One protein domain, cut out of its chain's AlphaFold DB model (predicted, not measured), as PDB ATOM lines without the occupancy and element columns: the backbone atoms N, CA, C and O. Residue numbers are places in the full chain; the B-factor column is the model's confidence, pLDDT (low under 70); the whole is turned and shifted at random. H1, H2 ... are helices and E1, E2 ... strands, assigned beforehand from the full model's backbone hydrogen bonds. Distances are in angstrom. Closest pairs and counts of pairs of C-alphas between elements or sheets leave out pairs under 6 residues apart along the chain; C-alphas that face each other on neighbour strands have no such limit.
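Overview. This is residues 6 to 67 of the 67 residues of an uncharacterized protein of Thioploca ingrica (UniProt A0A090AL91). An open, drawn-out chain of parts without a common core: a two-stranded hairpin, E1 and E2, at one end, helices H1 and H2 meeting in a corner, and small H3 at the far end. The printed part has 62 residues, in the order E1, E2, H1, H2, H3, antiparallel strands, class mixed. It is extended, with a radius of gyration of the C-alphas of 20.1 A and spans of 59 by 29 by 17 A.

Along the chain. Find C-alpha 6 at (-26.950, 25.282, 22.368), where E1, residues 6 to 10, begins. E2 is residues 13 to 18, 14.8 A; H1 is 21 to 32, 16.1 A; H2 is 34 to 52, 26.9 A. H3, residues 59 to 65, ends at (6.854, 21.889, 57.381).

Arrangement. In the hairpin E1 and E2, N 8 and O 16 are 2.8 A apart, within hydrogen-bond range. H1 and H2 only just touch, only at the corner, with 3 pairs of C-alphas within 8 A, Leu 30 and Leu 37 closest at 5.7 A; they stand about perpendicular, 84 degrees. H3 is apart from H2. In H1, H2 and H3 every O i to N i+4 pair is within hydrogen-bond range.

Size, cuts and confidence. C-alphas 11 and 60, the farthest apart, are 61.1 A apart. The printed part has no cut and no long link. Residues 53 to 56 and 67 have pLDDT under 70.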
ATOM      1  N   GLN A   6     -26.664  25.746  23.720       85.81
ATOM      2  CA  GLN A   6     -26.950  25.282  22.368       85.81
ATOM      3  C   GLN A   6     -26.045  26.010  21.374       85.81
ATOM      4  O   GLN A   6     -26.081  27.230  21.258       85.81
ATOM      5  N   ILE A   7     -25.232  25.258  20.633       89.56
ATOM      6  CA  ILE A   7     -24.307  25.823  19.646       89.56
ATOM      7  C   ILE A   7     -24.933  25.755  18.254       89.56
ATOM      8  O   ILE A   7     -25.252  24.671  17.763       89.56
ATOM      9  N   ILE A   8     -25.050  26.905  17.593       89.31
ATOM     10  CA  ILE A   8     -25.407  26.992  16.176       89.31
ATOM     11  C   ILE A   8     -24.121  26.960  15.356       89.31
ATOM     12  O   ILE A   8     -23.209  27.773  15.550       89.31
ATOM     13  N   LYS A   9     -24.068  26.012  14.418       92.62
ATOM     14  CA  LYS A   9     -22.950  25.844  13.493       92.62
ATOM     15  C   LYS A   9     -23.323  26.322  12.095       92.62
ATOM     16  O   LYS A   9     -24.416  26.030  11.619       92.62
ATOM     17  N   GLU A  10     -22.392  26.985  11.425       87.75
ATOM     18  CA  GLU A  10     -22.477  27.338  10.008       87.75
ATOM     19  C   GLU A  10     -21.248  26.754   9.301       87.75
ATOM     20  O   GLU A  10     -20.131  26.905   9.786       87.75
ATOM     21  N   ASN A  11     -21.442  26.021   8.200       86.75
ATOM     22  CA  ASN A  11     -20.370  25.292   7.496       86.75
ATOM     23  C   ASN A  11     -19.549  24.334   8.386       86.75
ATOM     24  O   ASN A  11     -18.373  24.093   8.140       86.75
ATOM     25  N   GLY A  12     -20.171  23.774   9.428       87.12
ATOM     26  CA  GLY A  12     -19.507  22.883  10.386       87.12
ATOM     27  C   GLY A  12     -18.758  23.601  11.513       87.12
ATOM     28  O   GLY A  12     -18.394  22.950  12.495       87.12
ATOM     29  N   GLU A  13     -18.612  24.925  11.441       90.19
ATOM     30  CA  GLU A  13     -17.956  25.740  12.463       90.19
ATOM     31  C   GLU A  13     -18.969  26.341  13.437       90.19
ATOM     32  O   GLU A  13     -20.033  26.817  13.044       90.19
ATOM     33  N   ALA A  14     -18.646  26.324  14.731       89.81
ATOM     34  CA  ALA A  14     -19.459  26.966  15.758       89.81
ATOM     35  C   ALA A  14     -19.388  28.491  15.603       89.81
ATOM     36  O   ALA A  14     -18.323  29.075  15.788       89.81
ATOM     37  N   LYS A  15     -20.520  29.132  15.287       90.69
ATOM     38  CA  LYS A  15     -20.597  30.596  15.149       90.69
ATOM     39  C   LYS A  15     -21.340  31.277  16.282       90.69
ATOM     40  O   LYS A  15     -20.950  32.365  16.690       90.69
ATOM     41  N   PHE A  16     -22.406  30.657  16.780       91.12
ATOM     42  CA  PHE A  16     -23.231  31.251  17.828       91.12
ATOM     43  C   PHE A  16     -23.489  30.251  18.946       91.12
ATOM     44  O   PHE A  16     -23.585  29.046  18.713       91.12
ATOM     45  N   ALA A  17     -23.635  30.777  20.154       89.50
ATOM     46  CA  ALA A  17     -24.055  30.041  21.331       89.50
ATOM     47  C   ALA A  17     -25.331  30.690  21.869       89.50
ATOM     48  O   ALA A  17     -25.377  31.902  22.073       89.50
ATOM     49  N   ILE A  18     -26.362  29.879  22.070       90.75
ATOM     50  CA  ILE A  18     -27.589  30.262  22.755       90.75
ATOM     51  C   ILE A  18     -27.476  29.751  24.184       90.75
ATOM     52  O   ILE A  18     -27.179  28.575  24.411       90.75
ATOM     53  N   ILE A  19     -27.720  30.656  25.122       91.75
ATOM     54  CA  ILE A  19     -27.762  30.402  26.559       91.75
ATOM     55  C   ILE A  19     -29.049  30.999  27.115       91.75
ATOM     56  O   ILE A  19     -29.631  31.898  26.494       91.75
ATOM     57  N   ASP A  20     -29.492  30.512  28.270       90.88
ATOM     58  CA  ASP A  20     -30.625  31.128  28.950       90.88
ATOM     59  C   ASP A  20     -30.298  32.581  29.330       90.88
ATOM     60  O   ASP A  20     -29.164  32.933  29.671       90.88
ATOM     61  N   PHE A  21     -31.301  33.454  29.260       90.00
ATOM     62  CA  PHE A  21     -31.081  34.871  29.519       90.00
ATOM     63  C   PHE A  21     -30.680  35.149  30.977       90.00
ATOM     64  O   PHE A  21     -29.893  36.063  31.225       90.00
ATOM     65  N   GLN A  22     -31.166  34.364  31.943       90.38
ATOM     66  CA  GLN A  22     -30.739  34.488  33.338       90.38
ATOM     67  C   GLN A  22     -29.282  34.066  33.514       90.38
ATOM     68  O   GLN A  22     -28.536  34.760  34.204       90.38
ATOM     69  N   GLU A  23     -28.845  32.998  32.843       88.50
ATOM     70  CA  GLU A  23     -27.429  32.611  32.837       88.50
ATOM     71  C   GLU A  23     -26.552  33.720  32.243       88.50
ATOM     72  O   GLU A  23     -25.510  34.057  32.807       88.50
ATOM     73  N   TYR A  24     -26.997  34.355  31.152       90.12
ATOM     74  CA  TYR A  24     -26.308  35.517  30.590       90.12
ATOM     75  C   TYR A  24     -26.168  36.656  31.609       90.12
ATOM     76  O   TYR A  24     -25.078  37.215  31.751       90.12
ATOM     77  N   LEU A  25     -27.243  37.007  32.324       92.62
ATOM     78  CA  LEU A  25     -27.204  38.077  33.323       92.62
ATOM     79  C   LEU A  25     -26.240  37.756  34.468       92.62
ATOM     80  O   LEU A  25     -25.463  38.627  34.853       92.62
ATOM     81  N   GLN A  26     -26.245  36.517  34.960       89.88
ATOM     82  CA  GLN A  26     -25.340  36.068  36.022       89.88
ATOM     83  C   GLN A  26     -23.874  36.162  35.593       89.88
ATOM     84  O   GLN A  26     -23.045  36.705  36.322       89.88
ATOM     85  N   ILE A  27     -23.554  35.687  34.385       88.88
ATOM     86  CA  ILE A  27     -22.197  35.763  33.831       88.88
ATOM     87  C   ILE A  27     -21.793  37.219  33.628       88.88
ATOM     88  O   ILE A  27     -20.690  37.614  33.998       88.88
ATOM     89  N   LYS A  28     -22.686  38.040  33.070       90.94
ATOM     90  CA  LYS A  28     -22.426  39.463  32.872       90.94
ATOM     91  C   LYS A  28     -22.138  40.155  34.199       90.94
ATOM     92  O   LYS A  28     -21.176  40.911  34.268       90.94
ATOM     93  N   GLU A  29     -22.946  39.924  35.229       91.25
ATOM     94  CA  GLU A  29     -22.749  40.520  36.552       91.25
ATOM     95  C   GLU A  29     -21.418  40.090  37.173       91.25
ATOM     96  O   GLU A  29     -20.671  40.944  37.647       91.25
ATOM     97  N   LEU A  30     -21.102  38.793  37.116       89.12
ATOM     98  CA  LEU A  30     -19.842  38.254  37.619       89.12
ATOM     99  C   LEU A  30     -18.637  38.887  36.913       89.12
ATOM    100  O   LEU A  30     -17.714  39.347  37.570       89.12
ATOM    101  N   LEU A  31     -18.657  38.946  35.579       89.25
ATOM    102  CA  LEU A  31     -17.541  39.469  34.784       89.25
ATOM    103  C   LEU A  31     -17.436  41.000  34.812       89.25
ATOM    104  O   LEU A  31     -16.364  41.542  34.554       89.25
ATOM    105  N   SER A  32     -18.532  41.709  35.094       91.75
ATOM    106  CA  SER A  32     -18.544  43.179  35.145       91.75
ATOM    107  C   SER A  32     -18.143  43.735  36.512       91.75
ATOM    108  O   SER A  32     -17.953  44.945  36.631       91.75
ATOM    109  N   ASN A  33     -18.041  42.890  37.542       92.38
ATOM    110  CA  ASN A  33     -17.628  43.288  38.882       92.38
ATOM    111  C   ASN A  33     -16.267  42.647  39.225       92.38
ATOM    112  O   ASN A  33     -16.229  41.453  39.526       92.38
ATOM    113  N   PRO A  34     -15.166  43.423  39.208       88.69
ATOM    114  CA  PRO A  34     -13.823  42.911  39.472       88.69
ATOM    115  C   PRO A  34     -13.677  42.189  40.816       88.69
ATOM    116  O   PRO A  34     -13.052  41.135  40.853       88.69
ATOM    117  N   GLU A  35     -14.297  42.699  41.885       90.88
ATOM    118  CA  GLU A  35     -14.224  42.091  43.223       90.88
ATOM    119  C   GLU A  35     -14.910  40.719  43.241       90.88
ATOM    120  O   GLU A  35     -14.331  39.726  43.672       90.88
ATOM    121  N   LYS A  36     -16.123  40.622  42.675       86.88
ATOM    122  CA  LYS A  36     -16.843  39.336  42.580       86.88
ATOM    123  C   LYS A  36     -16.104  38.319  41.713       86.88
ATOM    124  O   LYS A  36     -16.200  37.116  41.958       86.88
ATOM    125  N   LEU A  37     -15.426  38.787  40.667       89.88
ATOM    126  CA  LEU A  37     -14.627  37.928  39.804       89.88
ATOM    127  C   LEU A  37     -13.410  37.377  40.552       89.88
ATOM    128  O   LEU A  37     -13.133  36.186  40.442       89.88
ATOM    129  N   GLU A  38     -12.716  38.220  41.315       90.88
ATOM    130  CA  GLU A  38     -11.581  37.820  42.150       90.88
ATOM    131  C   GLU A  38     -12.001  36.765  43.183       90.88
ATOM    132  O   GLU A  38     -11.442  35.668  43.189       90.88
ATOM    133  N   ASP A  39     -13.085  37.015  43.925       90.44
ATOM    134  CA  ASP A  39     -13.651  36.060  44.887       90.44
ATOM    135  C   ASP A  39     -13.969  34.698  44.242       90.44
ATOM    136  O   ASP A  39     -13.732  33.627  44.814       90.44
ATOM    137  N   TYR A  40     -14.525  34.721  43.027       88.50
ATOM    138  CA  TYR A  40     -14.853  33.503  42.296       88.50
ATOM    139  C   TYR A  40     -13.599  32.737  41.846       88.50
ATOM    140  O   TYR A  40     -13.554  31.506  41.948       88.50
ATOM    141  N   LEU A  41     -12.575  33.442  41.362       90.19
ATOM    142  CA  LEU A  41     -11.309  32.833  40.955       90.19
ATOM    143  C   LEU A  41     -10.581  32.209  42.152       90.19
ATOM    144  O   LEU A  41     -10.112  31.071  42.045       90.19
ATOM    145  N   ASP A  42     -10.575  32.890  43.296       91.56
ATOM    146  CA  ASP A  42     -10.018  32.378  44.548       91.56
ATOM    147  C   ASP A  42     -10.742  31.113  45.010       91.56
ATOM    148  O   ASP A  42     -10.112  30.108  45.358       91.56
ATOM    149  N   TYR A  43     -12.074  31.108  44.940       89.06
ATOM    150  CA  TYR A  43     -12.860  29.911  45.215       89.06
ATOM    151  C   TYR A  43     -12.448  28.744  44.302       89.06
ATOM    152  O   TYR A  43     -12.158  27.649  44.797       89.06
ATOM    153  N   CYS A  44     -12.375  28.962  42.984       88.06
ATOM    154  CA  CYS A  44     -11.959  27.934  42.024       88.06
ATOM    155  C   CYS A  44     -10.546  27.409  42.305       88.06
ATOM    156  O   CYS A  44     -10.302  26.196  42.236       88.06
ATOM    157  N   TYR A  45      -9.622  28.302  42.654       89.06
ATOM    158  CA  TYR A  45      -8.257  27.943  43.008       89.06
ATOM    159  C   TYR A  45      -8.218  27.059  44.259       89.06
ATOM    160  O   TYR A  45      -7.631  25.977  44.230       89.06
ATOM    161  N   ILE A  46      -8.926  27.441  45.326       86.94
ATOM    162  CA  ILE A  46      -9.001  26.656  46.564       86.94
ATOM    163  C   ILE A  46      -9.562  25.256  46.300       86.94
ATOM    164  O   ILE A  46      -9.039  24.280  46.843       86.94
ATOM    165  N   GLN A  47     -10.606  25.123  45.477       84.31
ATOM    166  CA  GLN A  47     -11.137  23.800  45.132       84.31
ATOM    167  C   GLN A  47     -10.107  22.959  44.375       84.31
ATOM    168  O   GLN A  47      -9.935  21.777  44.671       84.31
ATOM    169  N   THR A  48      -9.370  23.574  43.451       84.50
ATOM    170  CA  THR A  48      -8.301  22.904  42.700       84.50
ATOM    171  C   THR A  48      -7.194  22.413  43.631       84.50
ATOM    172  O   THR A  48      -6.848  21.230  43.601       84.50
ATOM    173  N   VAL A  49      -6.702  23.275  44.525       83.38
ATOM    174  CA  VAL A  49      -5.675  22.926  45.519       83.38
ATOM    175  C   VAL A  49      -6.161  21.810  46.444       83.38
ATOM    176  O   VAL A  49      -5.416  20.871  46.706       83.38
ATOM    177  N   LYS A  50      -7.420  21.845  46.899       79.44
ATOM    178  CA  LYS A  50      -8.012  20.779  47.729       79.44
ATOM    179  C   LYS A  50      -8.140  19.446  46.994       79.44
ATOM    180  O   LYS A  50      -7.994  18.395  47.609       79.44
ATOM    181  N   HIS A  51      -8.434  19.470  45.698       77.44
ATOM    182  CA  HIS A  51      -8.505  18.251  44.893       77.44
ATOM    183  C   HIS A  51      -7.121  17.657  44.605       77.44
ATOM    184  O   HIS A  51      -6.989  16.434  44.544       77.44
ATOM    185  N   GLN A  52      -6.100  18.504  44.451       75.75
ATOM    186  CA  GLN A  52      -4.716  18.086  44.220       75.75
ATOM    187  C   GLN A  52      -4.025  17.628  45.512       75.75
ATOM    188  O   GLN A  52      -3.340  16.606  45.519       75.75
ATOM    189  N   SER A  53      -4.244  18.337  46.618       62.53
ATOM    190  CA  SER A  53      -3.687  18.001  47.923       62.53
ATOM    191  C   SER A  53      -4.654  17.114  48.707       62.53
ATOM    192  O   SER A  53      -5.551  17.578  49.410       62.53
ATOM    193  N   ARG A  54      -4.471  15.792  48.601       60.50
ATOM    194  CA  ARG A  54      -5.194  14.810  49.438       60.50
ATOM    195  C   ARG A  54      -4.718  14.784  50.892       60.50
ATOM    196  O   ARG A  54      -5.337  14.109  51.717       60.50
ATOM    197  N   GLN A  55      -3.622  15.465  51.209       66.25
ATOM    198  CA  GLN A  55      -2.994  15.376  52.515       66.25
ATOM    199  C   GLN A  55      -3.645  16.378  53.468       66.25
ATOM    200  O   GLN A  55      -3.401  17.581  53.424       66.25
ATOM    201  N   LYS A  56      -4.520  15.871  54.337       69.62
ATOM    202  CA  LYS A  56      -5.010  16.634  55.486       69.62
ATOM    203  C   LYS A  56      -3.922  16.613  56.550       69.62
ATOM    204  O   LYS A  56      -3.776  15.613  57.243       69.62
ATOM    205  N   LEU A  57      -3.173  17.701  56.646       70.38
ATOM    206  CA  LEU A  57      -2.193  17.897  57.706       70.38
ATOM    207  C   LEU A  57      -2.899  18.432  58.956       70.38
ATOM    208  O   LEU A  57      -3.743  19.329  58.891       70.38
ATOM    209  N   SER A  58      -2.560  17.873  60.107       76.19
ATOM    210  CA  SER A  58      -2.877  18.438  61.412       76.19
ATOM    211  C   SER A  58      -2.069  19.716  61.654       76.19
ATOM    212  O   SER A  58      -1.016  19.940  61.059       76.19
ATOM    213  N   LEU A  59      -2.535  20.557  62.582       75.38
ATOM    214  CA  LEU A  59      -1.844  21.795  62.966       75.38
ATOM    215  C   LEU A  59      -0.372  21.552  63.353       75.38
ATOM    216  O   LEU A  59       0.485  22.396  63.104       75.38
ATOM    217  N   THR A  60      -0.087  20.410  63.981       82.44
ATOM    218  CA  THR A  60       1.263  20.018  64.394       82.44
ATOM    219  C   THR A  60       2.154  19.728  63.189       82.44
ATOM    220  O   THR A  60       3.298  20.170  63.175       82.44
ATOM    221  N   GLU A  61       1.624  19.054  62.168       78.75
ATOM    222  CA  GLU A  61       2.357  18.718  60.940       78.75
ATOM    223  C   GLU A  61       2.629  19.969  60.089       78.75
ATOM    224  O   GLU A  61       3.751  20.164  59.635       78.75
ATOM    225  N   VAL A  62       1.665  20.895  59.982       77.50
ATOM    226  CA  VAL A  62       1.862  22.184  59.281       77.50
ATOM    227  C   VAL A  62       2.984  23.014  59.922       77.50
ATOM    228  O   VAL A  62       3.770  23.654  59.229       77.50
ATOM    229  N   LYS A  63       3.086  23.001  61.257       80.12
ATOM    230  CA  LYS A  63       4.146  23.720  61.983       80.12
ATOM    231  C   LYS A  63       5.537  23.121  61.775       80.12
ATOM    232  O   LYS A  63       6.511  23.842  61.952       80.12
ATOM    233  N   GLN A  64       5.631  21.833  61.449       79.19
ATOM    234  CA  GLN A  64       6.904  21.162  61.175       79.19
ATOM    235  C   GLN A  64       7.402  21.421  59.749       79.19
ATOM    236  O   GLN A  64       8.605  21.473  59.547       79.19
ATOM    237  N   GLU A  65       6.501  21.607  58.783       74.12
ATOM    238  CA  GLU A  65       6.854  21.889  57.381       74.12
ATOM    239  C   GLU A  65       7.281  23.345  57.128       74.12
ATOM    240  O   GLU A  65       7.994  23.622  56.169       74.12
ATOM    241  N   LEU A  66       6.834  24.281  57.972       70.31
ATOM    242  CA  LEU A  66       7.144  25.716  57.874       70.31
ATOM    243  C   LEU A  66       8.381  26.149  58.689       70.31
ATOM    244  O   LEU A  66       8.697  27.340  58.700       70.31
ATOM    245  N   ALA A  67       9.030  25.220  59.398       51.81
ATOM    246  CA  ALA A  67      10.224  25.452  60.217       51.81
ATOM    247  C   ALA A  67      11.503  25.055  59.467       51.81
ATOM    248  O   ALA A  67      12.505  25.789  59.616       51.81
TER     249      ALA A  67